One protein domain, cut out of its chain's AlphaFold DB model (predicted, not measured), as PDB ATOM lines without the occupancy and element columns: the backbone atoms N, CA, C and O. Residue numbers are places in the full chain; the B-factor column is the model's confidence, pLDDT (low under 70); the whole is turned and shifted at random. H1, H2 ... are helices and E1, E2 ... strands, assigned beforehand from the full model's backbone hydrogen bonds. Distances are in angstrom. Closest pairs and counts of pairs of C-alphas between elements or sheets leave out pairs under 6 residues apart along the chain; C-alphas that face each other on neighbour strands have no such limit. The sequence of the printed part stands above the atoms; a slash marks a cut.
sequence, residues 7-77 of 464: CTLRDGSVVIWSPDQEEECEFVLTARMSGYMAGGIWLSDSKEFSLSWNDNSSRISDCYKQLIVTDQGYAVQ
ATOM      1  N   CYS A   7      29.149 -51.546  14.047       85.38
ATOM      2  CA  CYS A   7      30.519 -52.012  14.209       85.38
ATOM      3  C   CYS A   7      30.881 -52.063  15.694       85.38
ATOM      4  O   CYS A   7      30.643 -51.104  16.431       85.38
ATOM      5  N   THR A   8      31.481 -53.171  16.125       84.75
ATOM      6  CA  THR A   8      32.014 -53.319  17.482       84.75
ATOM      7  C   THR A   8      33.477 -52.888  17.498       84.75
ATOM      8  O   THR A   8      34.319 -53.471  16.810       84.75
ATOM      9  N   LEU A   9      33.782 -51.855  18.279       83.19
ATOM     10  CA  LEU A   9      35.126 -51.332  18.481       83.19
ATOM     11  C   LEU A   9      35.947 -52.272  19.377       83.19
ATOM     12  O   LEU A   9      35.422 -53.127  20.091       83.19
ATOM     13  N   ARG A  10      37.275 -52.123  19.337       84.12
ATOM     14  CA  ARG A  10      38.211 -53.009  20.058       84.12
ATOM     15  C   ARG A  10      38.067 -52.955  21.583       84.12
ATOM     16  O   ARG A  10      38.529 -53.866  22.258       84.12
ATOM     17  N   ASP A  11      37.451 -51.901  22.106       85.94
ATOM     18  CA  ASP A  11      37.153 -51.701  23.526       85.94
ATOM     19  C   ASP A  11      35.802 -52.307  23.957       85.94
ATOM     20  O   ASP A  11      35.419 -52.194  25.118       85.94
ATOM     21  N   GLY A  12      35.088 -52.969  23.038       81.12
ATOM     22  CA  GLY A  12      33.792 -53.597  23.291       81.12
ATOM     23  C   GLY A  12      32.593 -52.659  23.138       81.12
ATOM     24  O   GLY A  12      31.460 -53.113  23.290       81.12
ATOM     25  N   SER A  13      32.805 -51.381  22.816       82.38
ATOM     26  CA  SER A  13      31.713 -50.459  22.500       82.38
ATOM     27  C   SER A  13      31.154 -50.717  21.092       82.38
ATOM     28  O   SER A  13      31.872 -51.151  20.191       82.38
ATOM     29  N   VAL A  14      29.848 -50.498  20.897       85.00
ATOM     30  CA  VAL A  14      29.161 -50.734  19.615       85.00
ATOM     31  C   VAL A  14      28.680 -49.404  19.057       85.00
ATOM     32  O   VAL A  14      27.919 -48.691  19.709       85.00
ATOM     33  N   VAL A  15      29.111 -49.084  17.840       81.88
ATOM     34  CA  VAL A  15      28.615 -47.937  17.075       81.88
ATOM     35  C   VAL A  15      27.556 -48.450  16.116       81.88
ATOM     36  O   VAL A  15      27.840 -49.365  15.349       81.88
ATOM     37  N   ILE A  16      26.354 -47.879  16.168       81.25
ATOM     38  CA  ILE A  16      25.218 -48.239  15.313       81.25
ATOM     39  C   ILE A  16      24.847 -47.007  14.489       81.25
ATOM     40  O   ILE A  16      24.712 -45.916  15.043       81.25
ATOM     41  N   TRP A  17      24.677 -47.176  13.184       83.19
ATOM     42  CA  TRP A  17      24.171 -46.152  12.275       83.19
ATOM     43  C   TRP A  17      23.152 -46.774  11.322       83.19
ATOM     44  O   TRP A  17      23.167 -47.976  11.069       83.19
ATOM     45  N   SER A  18      22.261 -45.951  10.783       73.25
ATOM     46  CA  SER A  18      21.382 -46.369   9.693       73.25
ATOM     47  C   SER A  18      22.167 -46.248   8.388       73.25
ATOM     48  O   SER A  18      22.556 -45.128   8.057       73.25
ATOM     49  N   PRO A  19      22.448 -47.343   7.659       66.88
ATOM     50  CA  PRO A  19      23.078 -47.242   6.349       66.88
ATOM     51  C   PRO A  19      22.150 -46.467   5.413       66.88
ATOM     52  O   PRO A  19      20.994 -46.863   5.239       66.88
ATOM     53  N   ASP A  20      22.638 -45.372   4.837       65.25
ATOM     54  CA  ASP A  20      21.920 -44.679   3.772       65.25
ATOM     55  C   ASP A  20      22.149 -45.438   2.461       65.25
ATOM     56  O   ASP A  20      23.286 -45.634   2.031       65.25
ATOM     57  N   GLN A  21      21.070 -45.924   1.846       61.38
ATOM     58  CA  GLN A  21      21.169 -46.664   0.587       61.38
ATOM     59  C   GLN A  21      21.543 -45.759  -0.593       61.38
ATOM     60  O   GLN A  21      21.994 -46.278  -1.613       61.38
ATOM     61  N   GLU A  22      21.390 -44.436  -0.469       61.28
ATOM     62  CA  GLU A  22      21.786 -43.488  -1.516       61.28
ATOM     63  C   GLU A  22      23.311 -43.295  -1.602       61.28
ATOM     64  O   GLU A  22      23.812 -42.934  -2.665       61.28
ATOM     65  N   GLU A  23      24.069 -43.619  -0.546       62.41
ATOM     66  CA  GLU A  23      25.544 -43.578  -0.562       62.41
ATOM     67  C   GLU A  23      26.183 -44.752  -1.333       62.41
ATOM     68  O   GLU A  23      27.392 -44.756  -1.566       62.41
ATOM     69  N   GLU A  24      25.396 -45.755  -1.746       67.81
ATOM     70  CA  GLU A  24      25.870 -46.854  -2.600       67.81
ATOM     71  C   GLU A  24      25.698 -46.580  -4.104       67.81
ATOM     72  O   GLU A  24      26.231 -47.340  -4.916       67.81
ATOM     73  N   CYS A  25      24.968 -45.525  -4.479       76.62
ATOM     74  CA  CYS A  25      24.684 -45.193  -5.874       76.62
ATOM     75  C   CYS A  25      25.878 -44.485  -6.528       76.62
ATOM     76  O   CYS A  25      26.506 -43.610  -5.930       76.62
ATOM     77  N   GLU A  26      26.170 -44.816  -7.787       80.75
ATOM     78  CA  GLU A  26      27.181 -44.099  -8.577       80.75
ATOM     79  C   GLU A  26      26.704 -42.677  -8.925       80.75
ATOM     80  O   GLU A  26      27.513 -41.760  -9.081       80.75
ATOM     81  N   PHE A  27      25.382 -42.471  -8.990       80.94
ATOM     82  CA  PHE A  27      24.757 -41.191  -9.305       80.94
ATOM     83  C   PHE A  27      23.910 -40.648  -8.151       80.94
ATOM     84  O   PHE A  27      23.015 -41.316  -7.632       80.94
ATOM     85  N   VAL A  28      24.123 -39.369  -7.829       81.44
ATOM     86  CA  VAL A  28      23.343 -38.620  -6.833       81.44
ATOM     87  C   VAL A  28      22.392 -37.650  -7.536       81.44
ATOM     88  O   VAL A  28      22.754 -36.989  -8.513       81.44
ATOM     89  N   LEU A  29      21.156 -37.546  -7.043       81.75
ATOM     90  CA  LEU A  29      20.152 -36.647  -7.612       81.75
ATOM     91  C   LEU A  29      20.574 -35.181  -7.437       81.75
ATOM     92  O   LEU A  29      20.640 -34.678  -6.323       81.75
ATOM     93  N   THR A  30      20.790 -34.472  -8.547       82.44
ATOM     94  CA  THR A  30      21.098 -33.032  -8.515       82.44
ATOM     95  C   THR A  30      19.836 -32.173  -8.432       82.44
ATOM     96  O   THR A  30      19.736 -31.298  -7.580       82.44
ATOM     97  N   ALA A  31      18.866 -32.398  -9.323       80.81
ATOM     98  CA  ALA A  31      17.634 -31.616  -9.377       80.81
ATOM     99  C   ALA A  31      16.568 -32.311 -10.228       80.81
ATOM    100  O   ALA A  31      16.878 -33.079 -11.142       80.81
ATOM    101  N   ARG A  32      15.299 -31.982  -9.975       84.19
ATOM    102  CA  ARG A  32      14.191 -32.293 -10.882       84.19
ATOM    103  C   ARG A  32      13.874 -31.050 -11.700       84.19
ATOM    104  O   ARG A  32      13.544 -30.015 -11.131       84.19
ATOM    105  N   MET A  33      13.962 -31.159 -13.020       80.25
ATOM    106  CA  MET A  33      13.812 -30.017 -13.919       80.25
ATOM    107  C   MET A  33      12.750 -30.289 -14.984       80.25
ATOM    108  O   MET A  33      12.627 -31.406 -15.492       80.25
ATOM    109  N   SER A  34      11.990 -29.247 -15.311       82.81
ATOM    110  CA  SER A  34      11.108 -29.202 -16.477       82.81
ATOM    111  C   SER A  34      11.841 -28.519 -17.631       82.81
ATOM    112  O   SER A  34      12.771 -27.738 -17.415       82.81
ATOM    113  N   GLY A  35      11.482 -28.882 -18.856       81.25
ATOM    114  CA  GLY A  35      12.173 -28.421 -20.049       81.25
ATOM    115  C   GLY A  35      11.566 -28.998 -21.314       81.25
ATOM    116  O   GLY A  35      10.656 -29.835 -21.267       81.25
ATOM    117  N   TYR A  36      12.113 -28.589 -22.450       78.44
ATOM    118  CA  TYR A  36      11.678 -29.038 -23.766       78.44
ATOM    119  C   TYR A  36      12.815 -29.730 -24.512       78.44
ATOM    120  O   TYR A  36      13.983 -29.362 -24.404       78.44
ATOM    121  N   MET A  37      12.457 -30.757 -25.279       74.44
ATOM    122  CA  MET A  37      13.383 -31.490 -26.133       74.44
ATOM    123  C   MET A  37      13.249 -30.988 -27.574       74.44
ATOM    124  O   MET A  37      12.150 -30.948 -28.127       74.44
ATOM    125  N   ALA A  38      14.370 -30.584 -28.164       72.44
ATOM    126  CA  ALA A  38      14.492 -30.143 -29.545       72.44
ATOM    127  C   ALA A  38      15.513 -31.039 -30.264       72.44
ATOM    128  O   ALA A  38      16.717 -30.779 -30.278       72.44
ATOM    129  N   GLY A  39      15.026 -32.136 -30.851       78.12
ATOM    130  CA  GLY A  39      15.880 -33.139 -31.489       78.12
ATOM    131  C   GLY A  39      16.650 -33.971 -30.458       78.12
ATOM    132  O   GLY A  39      16.044 -34.659 -29.650       78.12
ATOM    133  N   GLY A  40      17.983 -33.936 -30.492       78.88
ATOM    134  CA  GLY A  40      18.841 -34.644 -29.524       78.88
ATOM    135  C   GLY A  40      19.262 -33.802 -28.315       78.88
ATOM    136  O   GLY A  40      20.104 -34.242 -27.537       78.88
ATOM    137  N   ILE A  41      18.745 -32.575 -28.189       82.25
ATOM    138  CA  ILE A  41      19.124 -31.623 -27.141       82.25
ATOM    139  C   ILE A  41      17.881 -31.274 -26.329       82.25
ATOM    140  O   ILE A  41      16.854 -30.870 -26.874       82.25
ATOM    141  N   TRP A  42      17.982 -31.407 -25.018       83.75
ATOM    142  CA  TRP A  42      16.995 -30.957 -24.055       83.75
ATOM    143  C   TRP A  42      17.475 -29.679 -23.372       83.75
ATOM    144  O   TRP A  42      18.634 -29.581 -22.964       83.75
ATOM    145  N   LEU A  43      16.579 -28.702 -23.248       81.69
ATOM    146  CA  LEU A  43      16.839 -27.435 -22.575       81.69
ATOM    147  C   LEU A  43      15.906 -27.280 -21.375       81.69
ATOM    148  O   LEU A  43      14.699 -27.490 -21.508       81.69
ATOM    149  N   SER A  44      16.455 -26.869 -20.231       82.69
ATOM    150  CA  SER A  44      15.654 -26.561 -19.046       82.69
ATOM    151  C   SER A  44      14.784 -25.319 -19.258       82.69
ATOM    152  O   SER A  44      15.157 -24.387 -19.976       82.69
ATOM    153  N   ASP A  45      13.640 -25.258 -18.573       73.75
ATOM    154  CA  ASP A  45      12.755 -24.084 -18.591       73.75
ATOM    155  C   ASP A  45      13.436 -22.844 -17.987       73.75
ATOM    156  O   ASP A  45      13.212 -21.723 -18.448       73.75
ATOM    157  N   SER A  46      14.331 -23.046 -17.008       74.25
ATOM    158  CA  SER A  46      15.183 -21.986 -16.448       74.25
ATOM    159  C   SER A  46      16.235 -21.472 -17.435       74.25
ATOM    160  O   SER A  46      16.805 -20.408 -17.215       74.25
ATOM    161  N   LYS A  47      16.483 -22.197 -18.536       70.75
ATOM    162  CA  LYS A  47      17.528 -21.929 -19.539       70.75
ATOM    163  C   LYS A  47      18.959 -21.961 -18.990       70.75
ATOM    164  O   LYS A  47      19.880 -21.509 -19.664       70.75
ATOM    165  N   GLU A  48      19.151 -22.499 -17.791       72.75
ATOM    166  CA  GLU A  48      20.463 -22.630 -17.146       72.75
ATOM    167  C   GLU A  48      21.181 -23.926 -17.538       72.75
ATOM    168  O   GLU A  48      22.404 -23.997 -17.458       72.75
ATOM    169  N   PHE A  49      20.433 -24.942 -17.984       76.44
ATOM    170  CA  PHE A  49      20.970 -26.250 -18.347       76.44
ATOM    171  C   PHE A  49      20.550 -26.664 -19.756       76.44
ATOM    172  O   PHE A  49      19.379 -26.584 -20.133       76.44
ATOM    173  N   SER A  50      21.521 -27.179 -20.511       82.81
ATOM    174  CA  SER A  50      21.312 -27.886 -21.773       82.81
ATOM    175  C   SER A  50      21.990 -29.248 -21.699       82.81
ATOM    176  O   SER A  50      23.179 -29.320 -21.387       82.81
ATOM    177  N   LEU A  51      21.252 -30.306 -22.006       86.00
ATOM    178  CA  LEU A  51      21.724 -31.683 -21.950       86.00
ATOM    179  C   LEU A  51      21.447 -32.360 -23.290       86.00
ATOM    180  O   LEU A  51      20.369 -32.166 -23.847       86.00
ATOM    181  N   SER A  52      22.376 -33.168 -23.802       84.25
ATOM    182  CA  SER A  52      22.140 -33.930 -25.036       84.25
ATOM    183  C   SER A  52      22.150 -35.430 -24.815       84.25
ATOM    184  O   SER A  52      23.051 -36.015 -24.220       84.25
ATOM    185  N   TRP A  53      21.114 -36.072 -25.337       85.19
ATOM    186  CA  TRP A  53      21.018 -37.518 -25.399       85.19
ATOM    187  C   TRP A  53      20.163 -37.918 -26.595       85.19
ATOM    188  O   TRP A  53      19.286 -37.180 -27.049       85.19
ATOM    189  N   ASN A  54      20.432 -39.103 -27.124       81.62
ATOM    190  CA  ASN A  54      19.701 -39.674 -28.245       81.62
ATOM    191  C   ASN A  54      19.371 -41.145 -27.963       81.62
ATOM    192  O   ASN A  54      19.694 -41.678 -26.900       81.62
ATOM    193  N   ASP A  55      18.731 -41.818 -28.917       77.31
ATOM    194  CA  ASP A  55      18.368 -43.234 -28.769       77.31
ATOM    195  C   ASP A  55      19.587 -44.170 -28.669       77.31
ATOM    196  O   ASP A  55      19.460 -45.283 -28.161       77.31
ATOM    197  N   ASN A  56      20.768 -43.703 -29.087       80.19
ATOM    198  CA  ASN A  56      22.034 -44.430 -28.989       80.19
ATOM    199  C   ASN A  56      22.802 -44.141 -27.686       80.19
ATOM    200  O   ASN A  56      23.847 -44.753 -27.459       80.19
ATOM    201  N   SER A  57      22.331 -43.219 -26.843       83.56
ATOM    202  CA  SER A  57      22.956 -42.921 -25.553       83.56
ATOM    203  C   SER A  57      22.911 -44.146 -24.637       83.56
ATOM    204  O   SER A  57      21.919 -44.881 -24.596       83.56
ATOM    205  N   SER A  58      23.993 -44.375 -23.888       84.69
ATOM    206  CA  SER A  58      24.097 -45.524 -22.992       84.69
ATOM    207  C   SER A  58      23.051 -45.439 -21.881       84.69
ATOM    208  O   SER A  58      22.837 -44.398 -21.256       84.69
ATOM    209  N   ARG A  59      22.378 -46.565 -21.647       87.31
ATOM    210  CA  ARG A  59      21.401 -46.722 -20.572       87.31
ATOM    211  C   ARG A  59      22.014 -47.582 -19.487       87.31
ATOM    212  O   ARG A  59      22.426 -48.709 -19.758       87.31
ATOM    213  N   ILE A  60      22.062 -47.047 -18.279       87.19
ATOM    214  CA  ILE A  60      22.593 -47.730 -17.104       87.19
ATOM    215  C   ILE A  60      21.479 -47.913 -16.079       87.19
ATOM    216  O   ILE A  60      20.497 -47.168 -16.058       87.19
ATOM    217  N   SER A  61      21.619 -48.940 -15.248       84.75
ATOM    218  CA  SER A  61      20.727 -49.178 -14.121       84.75
ATOM    219  C   SER A  61      21.513 -48.935 -12.847       84.75
ATOM    220  O   SER A  61      22.393 -49.729 -12.532       84.75
ATOM    221  N   ASP A  62      21.172 -47.874 -12.125       82.75
ATOM    222  CA  ASP A  62      21.779 -47.535 -10.838       82.75
ATOM    223  C   ASP A  62      20.676 -47.348  -9.792       82.75
ATOM    224  O   ASP A  62      19.648 -46.729 -10.073       82.75
ATOM    225  N   CYS A  63      20.839 -47.962  -8.618       79.38
ATOM    226  CA  CYS A  63      19.863 -47.927  -7.522       79.38
ATOM    227  C   CYS A  63      18.396 -48.146  -7.954       79.38
ATOM    228  O   CYS A  63      17.487 -47.397  -7.587       79.38
ATOM    229  N   TYR A  64      18.165 -49.190  -8.760       77.06
ATOM    230  CA  TYR A  64      16.856 -49.577  -9.322       77.06
ATOM    231  C   TYR A  64      16.198 -48.533 -10.244       77.06
ATOM    232  O   TYR A  64      15.024 -48.666 -10.596       77.06
ATOM    233  N   LYS A  65      16.944 -47.513 -10.681       80.38
ATOM    234  CA  LYS A  65      16.502 -46.509 -11.652       80.38
ATOM    235  C   LYS A  65      17.185 -46.767 -12.991       80.38
ATOM    236  O   LYS A  65      18.390 -46.989 -13.056       80.38
ATOM    237  N   GLN A  66      16.412 -46.708 -14.075       84.88
ATOM    238  CA  GLN A  66      16.981 -46.666 -15.420       84.88
ATOM    239  C   GLN A  66      17.344 -45.227 -15.770       84.88
ATOM    240  O   GLN A  66      16.471 -44.356 -15.802       84.88
ATOM    241  N   LEU A  67      18.623 -45.000 -16.048       88.31
ATOM    242  CA  LEU A  67      19.184 -43.690 -16.339       88.31
ATOM    243  C   LEU A  67      19.788 -43.676 -17.745       88.31
ATOM    244  O   LEU A  67      20.367 -44.664 -18.197       88.31
ATOM    245  N   ILE A  68      19.646 -42.549 -18.436       89.06
ATOM    246  CA  ILE A  68      20.293 -42.278 -19.722       89.06
ATOM    247  C   ILE A  68      21.501 -41.391 -19.446       89.06
ATOM    248  O   ILE A  68      21.337 -40.315 -18.871       89.06
ATOM    249  N   VAL A  69      22.693 -41.817 -19.855       87.31
ATOM    250  CA  VAL A  69      23.904 -41.007 -19.698       87.31
ATOM    251  C   VAL A  69      24.014 -40.039 -20.874       87.31
ATOM    252  O   VAL A  69      24.029 -40.450 -22.038       87.31
ATOM    253  N   THR A  70      24.048 -38.744 -20.572       86.88
ATOM    254  CA  THR A  70      24.251 -37.676 -21.553       86.88
ATOM    255  C   THR A  70      25.717 -37.615 -21.965       86.88
ATOM    256  O   THR A  70      26.608 -38.064 -21.245       86.88
ATOM    257  N   ASP A  71      25.997 -37.023 -23.120       81.56
ATOM    258  CA  ASP A  71      27.370 -36.786 -23.586       81.56
ATOM    259  C   ASP A  71      28.163 -35.821 -22.685       81.56
ATOM    260  O   ASP A  71      29.392 -35.844 -22.697       81.56
ATOM    261  N   GLN A  72      27.480 -35.021 -21.860       83.06
ATOM    262  CA  GLN A  72      28.108 -34.202 -20.816       83.06
ATOM    263  C   GLN A  72      28.391 -34.961 -19.507       83.06
ATOM    264  O   GLN A  72      28.923 -34.366 -18.573       83.06
ATOM    265  N   GLY A  73      28.037 -36.247 -19.414       82.19
ATOM    266  CA  GLY A  73      28.278 -37.074 -18.229       82.19
ATOM    267  C   GLY A  73      27.198 -36.989 -17.145       82.19
ATOM    268  O   GLY A  73      27.420 -37.477 -16.040       82.19
ATOM    269  N   TYR A  74      26.029 -36.408 -17.437       87.50
ATOM    270  CA  TYR A  74      24.882 -36.439 -16.522       87.50
ATOM    271  C   TYR A  74      24.047 -37.701 -16.733       87.50
ATOM    272  O   TYR A  74      23.933 -38.195 -17.849       87.50
ATOM    273  N   ALA A  75      23.403 -38.194 -15.676       87.81
ATOM    274  CA  ALA A  75      22.463 -39.306 -15.759       87.81
ATOM    275  C   ALA A  75      21.020 -38.799 -15.618       87.81
ATOM    276  O   ALA A  75      20.651 -38.196 -14.612       87.81
ATOM    277  N   VAL A  76      20.196 -39.032 -16.640       88.81
ATOM    278  CA  VAL A  76      18.835 -38.490 -16.736       88.81
ATOM    279  C   VAL A  76      17.804 -39.602 -16.593       88.81
ATOM    280  O   VAL A  76      17.815 -40.583 -17.338       88.81
ATOM    281  N   GLN A  77      16.860 -39.412 -15.671       86.12
ATOM    282  CA  GLN A  77      15.668 -40.247 -15.547       86.12
ATOM    283  C   GLN A  77      14.467 -39.545 -16.191       86.12
ATOM    284  O   GLN A  77      13.980 -38.530 -15.692       86.12
TER     285      GLN A  77
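What this domain is: This is residues 7 to 77 of the 464 residues of an uncharacterized protein of Heligmosomoides polygyrus (UniProt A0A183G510). With little regular structure, a three-stranded meander, E2 E3 E4, each strand the antiparallel neighbour of the one before, and a hairpin, E5 and E6, form a loose head, from which residues 7 to 24, with E1 and H1, reach out as a long arm. The 71 printed residues run E1 H1 E2 E3 E4 E5 E6, mostly strand, with only 27 in named elements. The whole is extended, with a radius of gyration of the C-alphas of 18.5 A and spans of 61 by 27 by 17 A.

Where its parts are: E2 is residues 35 to 38, E3 41 to 44, E4 50 to 52, E5 59 to 62, and E6 65 to 69, 12.2 A long, ending at C-alpha 69 (23.904, -41.007, -19.698). H1 is residues 21 to 24; E1, 14 to 16, begins at C-alpha 14 (29.161, -50.734, 19.615).

How they stand to each other: Inner strand E3 forms hairpins with E2 (N 36 and O 43, 3.0 A) and E4 (N 42 and O 51, 2.8 A). In the antiparallel hairpin E5 and E6, N 60 and O 67 are 2.9 A apart. E1 pairs with no named strand. H1, apart from E5 and E6, is too short for any O i to N i+4 pair.

The domain as a whole: The farthest C-alphas, Asp 11 and Gly 39, are 61.8 A apart. The printed part has no cut and no long link. Residues 9 to 14 stand free; residues 19 to 24 have pLDDT under 70.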